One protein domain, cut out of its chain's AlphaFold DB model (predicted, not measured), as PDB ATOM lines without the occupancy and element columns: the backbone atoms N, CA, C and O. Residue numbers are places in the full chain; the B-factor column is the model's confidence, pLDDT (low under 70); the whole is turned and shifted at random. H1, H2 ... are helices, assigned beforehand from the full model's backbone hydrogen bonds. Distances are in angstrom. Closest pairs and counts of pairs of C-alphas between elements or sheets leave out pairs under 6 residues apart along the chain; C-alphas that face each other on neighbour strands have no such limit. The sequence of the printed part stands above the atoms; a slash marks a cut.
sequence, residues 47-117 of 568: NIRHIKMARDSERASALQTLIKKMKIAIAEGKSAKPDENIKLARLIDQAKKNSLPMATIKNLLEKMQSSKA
ATOM      1  N   ASN A  47     -37.909  23.941   6.278       80.62
ATOM      2  CA  ASN A  47     -37.030  23.869   5.110       80.62
ATOM      3  C   ASN A  47     -35.551  23.743   5.514       80.62
ATOM      4  O   ASN A  47     -34.836  22.903   4.972       80.62
ATOM      5  N   ILE A  48     -35.091  24.534   6.494       84.75
ATOM      6  CA  ILE A  48     -33.718  24.435   7.022       84.75
ATOM      7  C   ILE A  48     -33.481  23.063   7.653       84.75
ATOM      8  O   ILE A  48     -32.427  22.475   7.427       84.75
ATOM      9  N   ARG A  49     -34.450  22.533   8.404       88.56
ATOM     10  CA  ARG A  49     -34.379  21.214   9.032       88.56
ATOM     11  C   ARG A  49     -34.213  20.125   7.982       88.56
ATOM     12  O   ARG A  49     -33.291  19.338   8.121       88.56
ATOM     13  N   HIS A  50     -35.036  20.096   6.933       83.44
ATOM     14  CA  HIS A  50     -34.912  19.087   5.874       83.44
ATOM     15  C   HIS A  50     -33.552  19.151   5.168       83.44
ATOM     16  O   HIS A  50     -32.903  18.123   4.992       83.44
ATOM     17  N   ILE A  51     -33.083  20.357   4.837       87.44
ATOM     18  CA  ILE A  51     -31.779  20.553   4.189       87.44
ATOM     19  C   ILE A  51     -30.630  20.138   5.118       87.44
ATOM     20  O   ILE A  51     -29.683  19.484   4.684       87.44
ATOM     21  N   LYS A  52     -30.695  20.519   6.398       91.12
ATOM     22  CA  LYS A  52     -29.666  20.184   7.385       91.12
ATOM     23  C   LYS A  52     -29.653  18.688   7.686       91.12
ATOM     24  O   LYS A  52     -28.585  18.104   7.694       91.12
ATOM     25  N   MET A  53     -30.817  18.061   7.853       89.75
ATOM     26  CA  MET A  53     -30.927  16.618   8.082       89.75
ATOM     27  C   MET A  53     -30.338  15.808   6.926       89.75
ATOM     28  O   MET A  53     -29.622  14.848   7.185       89.75
ATOM     29  N   ALA A  54     -30.588  16.207   5.673       86.75
ATOM     30  CA  ALA A  54     -29.993  15.543   4.514       86.75
ATOM     31  C   ALA A  54     -28.455  15.637   4.543       86.75
ATOM     32  O   ALA A  54     -27.776  14.616   4.488       86.75
ATOM     33  N   ARG A  55     -27.904  16.841   4.753       88.00
ATOM     34  CA  ARG A  55     -26.446  17.048   4.826       88.00
ATOM     35  C   ARG A  55     -25.791  16.362   6.021       88.00
ATOM     36  O   ARG A  55     -24.702  15.812   5.892       88.00
ATOM     37  N   ASP A  56     -26.432  16.403   7.185       88.81
ATOM     38  CA  ASP A  56     -25.934  15.745   8.391       88.81
ATOM     39  C   ASP A  56     -25.944  14.218   8.199       88.81
ATOM     40  O   ASP A  56     -24.998  13.553   8.616       88.81
ATOM     41  N   SER A  57     -26.948  13.669   7.502       85.19
ATOM     42  CA  SER A  57     -27.013  12.249   7.130       85.19
ATOM     43  C   SER A  57     -25.908  11.853   6.148       85.19
ATOM     44  O   SER A  57     -25.237  10.846   6.359       85.19
ATOM     45  N   GLU A  58     -25.675  12.649   5.101       85.25
ATOM     46  CA  GLU A  58     -24.585  12.427   4.139       85.25
ATOM     47  C   GLU A  58     -23.218  12.462   4.836       85.25
ATOM     48  O   GLU A  58     -22.389  11.565   4.660       85.25
ATOM     49  N   ARG A  59     -23.002  13.457   5.705       87.50
ATOM     50  CA  ARG A  59     -21.773  13.574   6.498       87.50
ATOM     51  C   ARG A  59     -21.601  12.391   7.448       87.50
ATOM     52  O   ARG A  59     -20.497  11.859   7.556       87.50
ATOM     53  N   ALA A  60     -22.663  11.979   8.137       86.38
ATOM     54  CA  ALA A  60     -22.626  10.829   9.033       86.38
ATOM     55  C   ALA A  60     -22.277   9.541   8.273       86.38
ATOM     56  O   ALA A  60     -21.421   8.789   8.735       86.38
ATOM     57  N   SER A  61     -22.865   9.332   7.091       83.56
ATOM     58  CA  SER A  61     -22.557   8.190   6.224       83.56
ATOM     59  C   SER A  61     -21.077   8.179   5.818       83.56
ATOM     60  O   SER A  61     -20.393   7.180   6.032       83.56
ATOM     61  N   ALA A  62     -20.529   9.314   5.371       84.81
ATOM     62  CA  ALA A  62     -19.113   9.417   5.004       84.81
ATOM     63  C   ALA A  62     -18.161   9.096   6.176       84.81
ATOM     64  O   ALA A  62     -17.158   8.398   6.004       84.81
ATOM     65  N   LEU A  63     -18.482   9.565   7.388       88.19
ATOM     66  CA  LEU A  63     -17.704   9.254   8.592       88.19
ATOM     67  C   LEU A  63     -17.803   7.771   8.972       88.19
ATOM     68  O   LEU A  63     -16.795   7.164   9.341       88.19
ATOM     69  N   GLN A  64     -18.986   7.169   8.841       86.06
ATOM     70  CA  GLN A  64     -19.169   5.733   9.044       86.06
ATOM     71  C   GLN A  64     -18.351   4.921   8.038       86.06
ATOM     72  O   GLN A  64     -17.695   3.960   8.436       86.06
ATOM     73  N   THR A  65     -18.299   5.323   6.765       83.50
ATOM     74  CA  THR A  65     -17.452   4.672   5.755       83.50
ATOM     75  C   THR A  65     -15.974   4.695   6.150       83.50
ATOM     76  O   THR A  65     -15.290   3.684   5.999       83.50
ATOM     77  N   LEU A  66     -15.467   5.800   6.709       88.19
ATOM     78  CA  LEU A  66     -14.086   5.865   7.210       88.19
ATOM     79  C   LEU A  66     -13.856   4.914   8.391       88.19
ATOM     80  O   LEU A  66     -12.840   4.222   8.426       88.19
ATOM     81  N   ILE A  67     -14.811   4.827   9.322       87.81
ATOM     82  CA  ILE A  67     -14.759   3.867  10.436       87.81
ATOM     83  C   ILE A  67     -14.719   2.426   9.913       87.81
ATOM     84  O   ILE A  67     -13.899   1.635  10.380       87.81
ATOM     85  N   LYS A  68     -15.539   2.090   8.910       83.50
ATOM     86  CA  LYS A  68     -15.525   0.766   8.267       83.50
ATOM     87  C   LYS A  68     -14.173   0.465   7.628       83.50
ATOM     88  O   LYS A  68     -13.599  -0.585   7.904       83.50
ATOM     89  N   LYS A  69     -13.617   1.405   6.854       84.44
ATOM     90  CA  LYS A  69     -12.278   1.268   6.251       84.44
ATOM     91  C   LYS A  69     -11.197   1.025   7.305       84.44
ATOM     92  O   LYS A  69     -10.340   0.172   7.098       84.44
ATOM     93  N   MET A  70     -11.258   1.711   8.450       88.31
ATOM     94  CA  MET A  70     -10.325   1.469   9.560       88.31
ATOM     95  C   MET A  70     -10.467   0.053  10.130       88.31
ATOM     96  O   MET A  70      -9.458  -0.616  10.330       88.31
ATOM     97  N   LYS A  71     -11.694  -0.443  10.340       84.50
ATOM     98  CA  LYS A  71     -11.919  -1.824  10.808       84.50
ATOM     99  C   LYS A  71     -11.372  -2.868   9.839       84.50
ATOM    100  O   LYS A  71     -10.751  -3.828  10.282       84.50
ATOM    101  N   ILE A  72     -11.579  -2.662   8.540       82.50
ATOM    102  CA  ILE A  72     -11.053  -3.537   7.486       82.50
ATOM    103  C   ILE A  72      -9.524  -3.534   7.525       82.50
ATOM    104  O   ILE A  72      -8.918  -4.598   7.598       82.50
ATOM    105  N   ALA A  73      -8.900  -2.355   7.584       84.38
ATOM    106  CA  ALA A  73      -7.446  -2.242   7.662       84.38
ATOM    107  C   ALA A  73      -6.868  -2.935   8.910       84.38
ATOM    108  O   ALA A  73      -5.814  -3.560   8.819       84.38
ATOM    109  N   ILE A  74      -7.551  -2.862  10.060       85.81
ATOM    110  CA  ILE A  74      -7.157  -3.576  11.289       85.81
ATOM    111  C   ILE A  74      -7.301  -5.091  11.115       85.81
ATOM    112  O   ILE A  74      -6.417  -5.838  11.529       85.81
ATOM    113  N   ALA A  75      -8.391  -5.552  10.494       79.56
ATOM    114  CA  ALA A  75      -8.617  -6.972  10.234       79.56
ATOM    115  C   ALA A  75      -7.563  -7.555   9.271       79.56
ATOM    116  O   ALA A  75      -7.027  -8.630   9.535       79.56
ATOM    117  N   GLU A  76      -7.217  -6.822   8.210       78.44
ATOM    118  CA  GLU A  76      -6.171  -7.187   7.243       78.44
ATOM    119  C   GLU A  76      -4.772  -7.165   7.875       78.44
ATOM    120  O   GLU A  76      -4.018  -8.132   7.765       78.44
ATOM    121  N   GLY A  77      -4.434  -6.079   8.577       74.56
ATOM    122  CA  GLY A  77      -3.120  -5.881   9.189       74.56
ATOM    123  C   GLY A  77      -2.910  -6.634  10.504       74.56
ATOM    124  O   GLY A  77      -1.809  -6.603  11.044       74.56
ATOM    125  N   LYS A  78      -3.953  -7.282  11.048       75.50
ATOM    126  CA  LYS A  78      -3.974  -8.015  12.334       75.50
ATOM    127  C   LYS A  78      -3.491  -7.213  13.553       75.50
ATOM    128  O   LYS A  78      -3.320  -7.786  14.627       75.50
ATOM    129  N   SER A  79      -3.296  -5.906  13.405       80.94
ATOM    130  CA  SER A  79      -2.840  -4.998  14.448       80.94
ATOM    131  C   SER A  79      -3.705  -3.746  14.460       80.94
ATOM    132  O   SER A  79      -3.994  -3.148  13.421       80.94
ATOM    133  N   ALA A  80      -4.118  -3.358  15.666       82.69
ATOM    134  CA  ALA A  80      -4.854  -2.127  15.934       82.69
ATOM    135  C   ALA A  80      -3.921  -0.931  16.197       82.69
ATOM    136  O   ALA A  80      -4.392   0.149  16.550       82.69
ATOM    137  N   LYS A  81      -2.601  -1.101  16.046       86.75
ATOM    138  CA  LYS A  81      -1.629  -0.023  16.240       86.75
ATOM    139  C   LYS A  81      -1.327   0.680  14.912       86.75
ATOM    140  O   LYS A  81      -0.950   0.007  13.952       86.75
ATOM    141  N   PRO A  82      -1.428   2.020  14.847       86.31
ATOM    142  CA  PRO A  82      -1.112   2.776  13.633       86.31
ATOM    143  C   PRO A  82       0.342   2.614  13.167       86.31
ATOM    144  O   PRO A  82       0.585   2.590  11.967       86.31
ATOM    145  N   ASP A  83       1.285   2.452  14.097       87.00
ATOM    146  CA  ASP A  83       2.721   2.358  13.785       87.00
ATOM    147  C   ASP A  83       3.086   1.057  13.053       87.00
ATOM    148  O   ASP A  83       4.021   1.021  12.260       87.00
ATOM    149  N   GLU A  84       2.323  -0.013  13.292       85.94
ATOM    150  CA  GLU A  84       2.526  -1.323  12.662       85.94
ATOM    151  C   GLU A  84       1.746  -1.452  11.337       85.94
ATOM    152  O   GLU A  84       2.003  -2.360  10.551       85.94
ATOM    153  N   ASN A  85       0.793  -0.550  11.063       86.81
ATOM    154  CA  ASN A  85      -0.094  -0.625   9.904       86.81
ATOM    155  C   ASN A  85      -0.227   0.732   9.194       86.81
ATOM    156  O   ASN A  85      -1.063   1.573   9.534       86.81
ATOM    157  N   ILE A  86       0.548   0.903   8.119       86.31
ATOM    158  CA  ILE A  86       0.581   2.130   7.307       86.31
ATOM    159  C   ILE A  86      -0.804   2.463   6.714       86.31
ATOM    160  O   ILE A  86      -1.179   3.637   6.645       86.31
ATOM    161  N   LYS A  87      -1.598   1.454   6.317       85.94
ATOM    162  CA  LYS A  87      -2.960   1.651   5.776       85.94
ATOM    163  C   LYS A  87      -3.871   2.257   6.847       85.94
ATOM    164  O   LYS A  87      -4.593   3.214   6.569       85.94
ATOM    165  N   LEU A  88      -3.780   1.762   8.082       90.00
ATOM    166  CA  LEU A  88      -4.505   2.315   9.228       90.00
ATOM    167  C   LEU A  88      -4.053   3.745   9.554       90.00
ATOM    168  O   LEU A  88      -4.907   4.611   9.744       90.00
ATOM    169  N   ALA A  89      -2.746   4.021   9.564       90.12
ATOM    170  CA  ALA A  89      -2.217   5.364   9.816       90.12
ATOM    171  C   ALA A  89      -2.758   6.398   8.808       90.12
ATOM    172  O   ALA A  89      -3.298   7.434   9.206       90.12
ATOM    173  N   ARG A  90      -2.724   6.074   7.507       89.62
ATOM    174  CA  ARG A  90      -3.280   6.931   6.442       89.62
ATOM    175  C   ARG A  90      -4.777   7.194   6.631       89.62
ATOM    176  O   ARG A  90      -5.229   8.331   6.481       89.62
ATOM    177  N   LEU A  91      -5.548   6.165   6.988       91.88
ATOM    178  CA  LEU A  91      -6.988   6.293   7.236       91.88
ATOM    179  C   LEU A  91      -7.297   7.141   8.474       91.88
ATOM    180  O   LEU A  91      -8.249   7.921   8.450       91.88
ATOM    181  N   ILE A  92      -6.491   7.038   9.531       92.69
ATOM    182  CA  ILE A  92      -6.620   7.875  10.731       92.69
ATOM    183  C   ILE A  92      -6.382   9.348  10.381       92.69
ATOM    184  O   ILE A  92      -7.141  10.215  10.822       92.69
ATOM    185  N   ASP A  93      -5.384   9.651   9.556       92.50
ATOM    186  CA  ASP A  93      -5.131  11.026   9.121       92.50
ATOM    187  C   ASP A  93      -6.243  11.563   8.215       92.50
ATOM    188  O   ASP A  93      -6.662  12.717   8.360       92.50
ATOM    189  N   GLN A  94      -6.805  10.723   7.343       90.94
ATOM    190  CA  GLN A  94      -7.998  11.069   6.570       90.94
ATOM    191  C   GLN A  94      -9.221  11.307   7.473       90.94
ATOM    192  O   GLN A  94      -9.988  12.247   7.249       90.94
ATOM    193  N   ALA A  95      -9.399  10.504   8.523       92.38
ATOM    194  CA  ALA A  95     -10.479  10.672   9.490       92.38
ATOM    195  C   ALA A  95     -10.354  11.992  10.268       92.38
ATOM    196  O   ALA A  95     -11.346  12.710  10.412       92.38
ATOM    197  N   LYS A  96      -9.137  12.367  10.686       91.25
ATOM    198  CA  LYS A  96      -8.864  13.675  11.310       91.25
ATOM    199  C   LYS A  96      -9.214  14.831  10.366       91.25
ATOM    200  O   LYS A  96      -9.886  15.771  10.788       91.25
ATOM    201  N   LYS A  97      -8.826  14.744   9.085       92.06
ATOM    202  CA  LYS A  97      -9.157  15.760   8.062       92.06
ATOM    203  C   LYS A  97     -10.670  15.929   7.877       92.06
ATOM    204  O   LYS A  97     -11.143  17.053   7.756       92.06
ATOM    205  N   ASN A  98     -11.438  14.841   7.957       91.31
ATOM    206  CA  ASN A  98     -12.906  14.864   7.870       91.31
ATOM    207  C   ASN A  98     -13.616  15.237   9.192       91.31
ATOM    208  O   ASN A  98     -14.840  15.131   9.307       91.31
ATOM    209  N   SER A  99     -12.865  15.731  10.183       90.44
ATOM    210  CA  SER A  99     -13.356  16.131  11.509       90.44
ATOM    211  C   SER A  99     -13.972  14.987  12.330       90.44
ATOM    212  O   SER A  99     -14.912  15.214  13.094       90.44
ATOM    213  N   LEU A 100     -13.464  13.757  12.194       91.62
ATOM    214  CA  LEU A 100     -13.835  12.674  13.104       91.62
ATOM    215  C   LEU A 100     -13.236  12.957  14.502       91.62
ATOM    216  O   LEU A 100     -12.029  13.203  14.599       91.62
ATOM    217  N   PRO A 101     -14.026  12.922  15.593       92.31
ATOM    218  CA  PRO A 101     -13.503  13.161  16.934       92.31
ATOM    219  C   PRO A 101     -12.436  12.136  17.330       92.31
ATOM    220  O   PRO A 101     -12.619  10.928  17.169       92.31
ATOM    221  N   MET A 102     -11.344  12.608  17.936       91.12
ATOM    222  CA  MET A 102     -10.247  11.736  18.375       91.12
ATOM    223  C   MET A 102     -10.703  10.688  19.400       91.12
ATOM    224  O   MET A 102     -10.202   9.569  19.395       91.12
ATOM    225  N   ALA A 103     -11.675  11.027  20.254       93.31
ATOM    226  CA  ALA A 103     -12.261  10.089  21.211       93.31
ATOM    227  C   ALA A 103     -12.892   8.874  20.508       93.31
ATOM    228  O   ALA A 103     -12.688   7.743  20.932       93.31
ATOM    229  N   THR A 104     -13.585   9.085  19.385       92.38
ATOM    230  CA  THR A 104     -14.183   8.000  18.595       92.38
ATOM    231  C   THR A 104     -13.115   7.091  17.989       92.38
ATOM    232  O   THR A 104     -13.274   5.874  18.013       92.38
ATOM    233  N   ILE A 105     -12.016   7.668  17.490       92.00
ATOM    234  CA  ILE A 105     -10.885   6.901  16.944       92.00
ATOM    235  C   ILE A 105     -10.245   6.055  18.048       92.00
ATOM    236  O   ILE A 105     -10.085   4.853  17.869       92.00
ATOM    237  N   LYS A 106      -9.930   6.653  19.202       91.69
ATOM    238  CA  LYS A 106      -9.320   5.938  20.335       91.69
ATOM    239  C   LYS A 106     -10.201   4.792  20.828       91.69
ATOM    240  O   LYS A 106      -9.726   3.665  20.894       91.69
ATOM    241  N   ASN A 107     -11.493   5.049  21.040       91.12
ATOM    242  CA  ASN A 107     -12.446   4.022  21.462       91.12
ATOM    243  C   ASN A 107     -12.540   2.869  20.450       91.12
ATOM    244  O   ASN A 107     -12.663   1.712  20.842       91.12
ATOM    245  N   LEU A 108     -12.485   3.169  19.145       88.88
ATOM    246  CA  LEU A 108     -12.460   2.143  18.102       88.88
ATOM    247  C   LEU A 108     -11.193   1.285  18.206       88.88
ATOM    248  O   LEU A 108     -11.301   0.062  18.191       88.88
ATOM    249  N   LEU A 109     -10.016   1.904  18.320       89.50
ATOM    250  CA  LEU A 109      -8.744   1.182  18.418       89.50
ATOM    251  C   LEU A 109      -8.679   0.324  19.687       89.50
ATOM    252  O   LEU A 109      -8.340  -0.852  19.598       89.50
ATOM    253  N   GLU A 110      -9.086   0.866  20.836       88.44
ATOM    254  CA  GLU A 110      -9.155   0.137  22.109       88.44
ATOM    255  C   GLU A 110     -10.117  -1.055  22.018       88.44
ATOM    256  O   GLU A 110      -9.761  -2.177  22.388       88.44
ATOM    257  N   LYS A 111     -11.311  -0.850  21.446       86.19
ATOM    258  CA  LYS A 111     -12.287  -1.928  21.237       86.19
ATOM    259  C   LYS A 111     -11.699  -3.040  20.368       86.19
ATOM    260  O   LYS A 111     -11.766  -4.206  20.752       86.19
ATOM    261  N   MET A 112     -11.085  -2.689  19.240       83.56
ATOM    262  CA  MET A 112     -10.505  -3.666  18.313       83.56
ATOM    263  C   MET A 112      -9.255  -4.355  18.881       83.56
ATOM    264  O   MET A 112      -9.008  -5.509  18.555       83.56
ATOM    265  N   GLN A 113      -8.492  -3.688  19.749       83.25
ATOM    266  CA  GLN A 113      -7.347  -4.280  20.447       83.25
ATOM    267  C   GLN A 113      -7.782  -5.247  21.557       83.25
ATOM    268  O   GLN A 113      -7.129  -6.264  21.781       83.25
ATOM    269  N   SER A 114      -8.877  -4.931  22.258       78.31
ATOM    270  CA  SER A 114      -9.414  -5.771  23.338       78.31
ATOM    271  C   SER A 114     -10.190  -6.996  22.833       78.31
ATOM    272  O   SER A 114     -10.322  -7.986  23.559       78.31
ATOM    273  N   SER A 115     -10.685  -6.958  21.592       72.31
ATOM    274  CA  SER A 115     -11.418  -8.072  21.000       72.31
ATOM    275  C   SER A 115     -10.481  -9.232  20.650       72.31
ATOM    276  O   SER A 115      -9.646  -9.149  19.752       72.31
ATOM    277  N   LYS A 116     -10.628 -10.355  21.364       61.25
ATOM    278  CA  LYS A 116      -9.960 -11.630  21.030       61.25
ATOM    279  C   LYS A 116     -10.572 -12.305  19.800       61.25
ATOM    280  O   LYS A 116      -9.937 -13.174  19.200       61.25
ATOM    281  N   ALA A 117     -11.802 -11.934  19.439       59.59
ATOM    282  CA  ALA A 117     -12.460 -12.422  18.242       59.59
ATOM    283  C   ALA A 117     -11.862 -11.693  17.037       59.59
ATOM    284  O   ALA A 117     -12.158 -10.532  16.771       59.59
TER     285      ALA A 117
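This is residues 47 to 117 of the 568 residues of an uncharacterized protein of Trichomalopsis sarcophagae (UniProt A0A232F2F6). One long helix, H1, has its later part in a small compact head, while its first residues, 47 to 58, stick out as a free arm that makes much of the length. H2 folds back beside the later part of H1 as a helical hairpin, and H3 turns again and runs close to both. The printed part has 71 residues, with three named helices in the order H1, H2, H3 and no named strand; its class is all helix. The whole is loose, with a radius of gyration of the C-alphas of 14.1 A, and spans 47 by 23 by 19 A.

Start with H1, residues 47 to 77, and look at its residues 63 to 74, which alone touch H2, residues 86 to 97. The closest C-alphas are those of Ala 73 and Leu 88, 5.6 A apart. This hairpin has a shallow tilt of 17 degrees, opposite ways. Next comes H3, residues 102 to 114, close to H2 but not clearly touching it; their closest C-alphas, of Lys 96 and Met 102, are 7.5 A apart. H2 and H3 run opposite ways at a shallow tilt of 28 degrees. H3 is also close to H1 but not clearly touching it, with the closest C-alphas, of Ile 74 and Met 112, 7.8 A apart. H1 and H3 run the same way at a tilt of 36 degrees, only just steep. In H1, H2 and H3 every O i to N i+4 pair is within hydrogen-bond range.

Find C-alpha 47 at (-37.030, 23.869, 5.110); from there H1 runs 45.3 A to C-alpha 77 at (-3.120, -5.881, 9.189). H2 covers 16.8 A from Ile 86 to Lys 97. H3 runs 18.2 A from Met 102 to C-alpha 114 at (-9.414, -5.771, 23.338).

The C-alphas farthest apart, of Asn 47 and Glu 84, are 47.5 A apart. Without residues 47 to 58, the body spans 31 by 20 by 17 A. The printed part has no cut; the link from H1 to H2 is short, and that from H2 to H3 is tight. The mean pLDDT of the printed part is 86.0, and residues 116 to 117 are under 70.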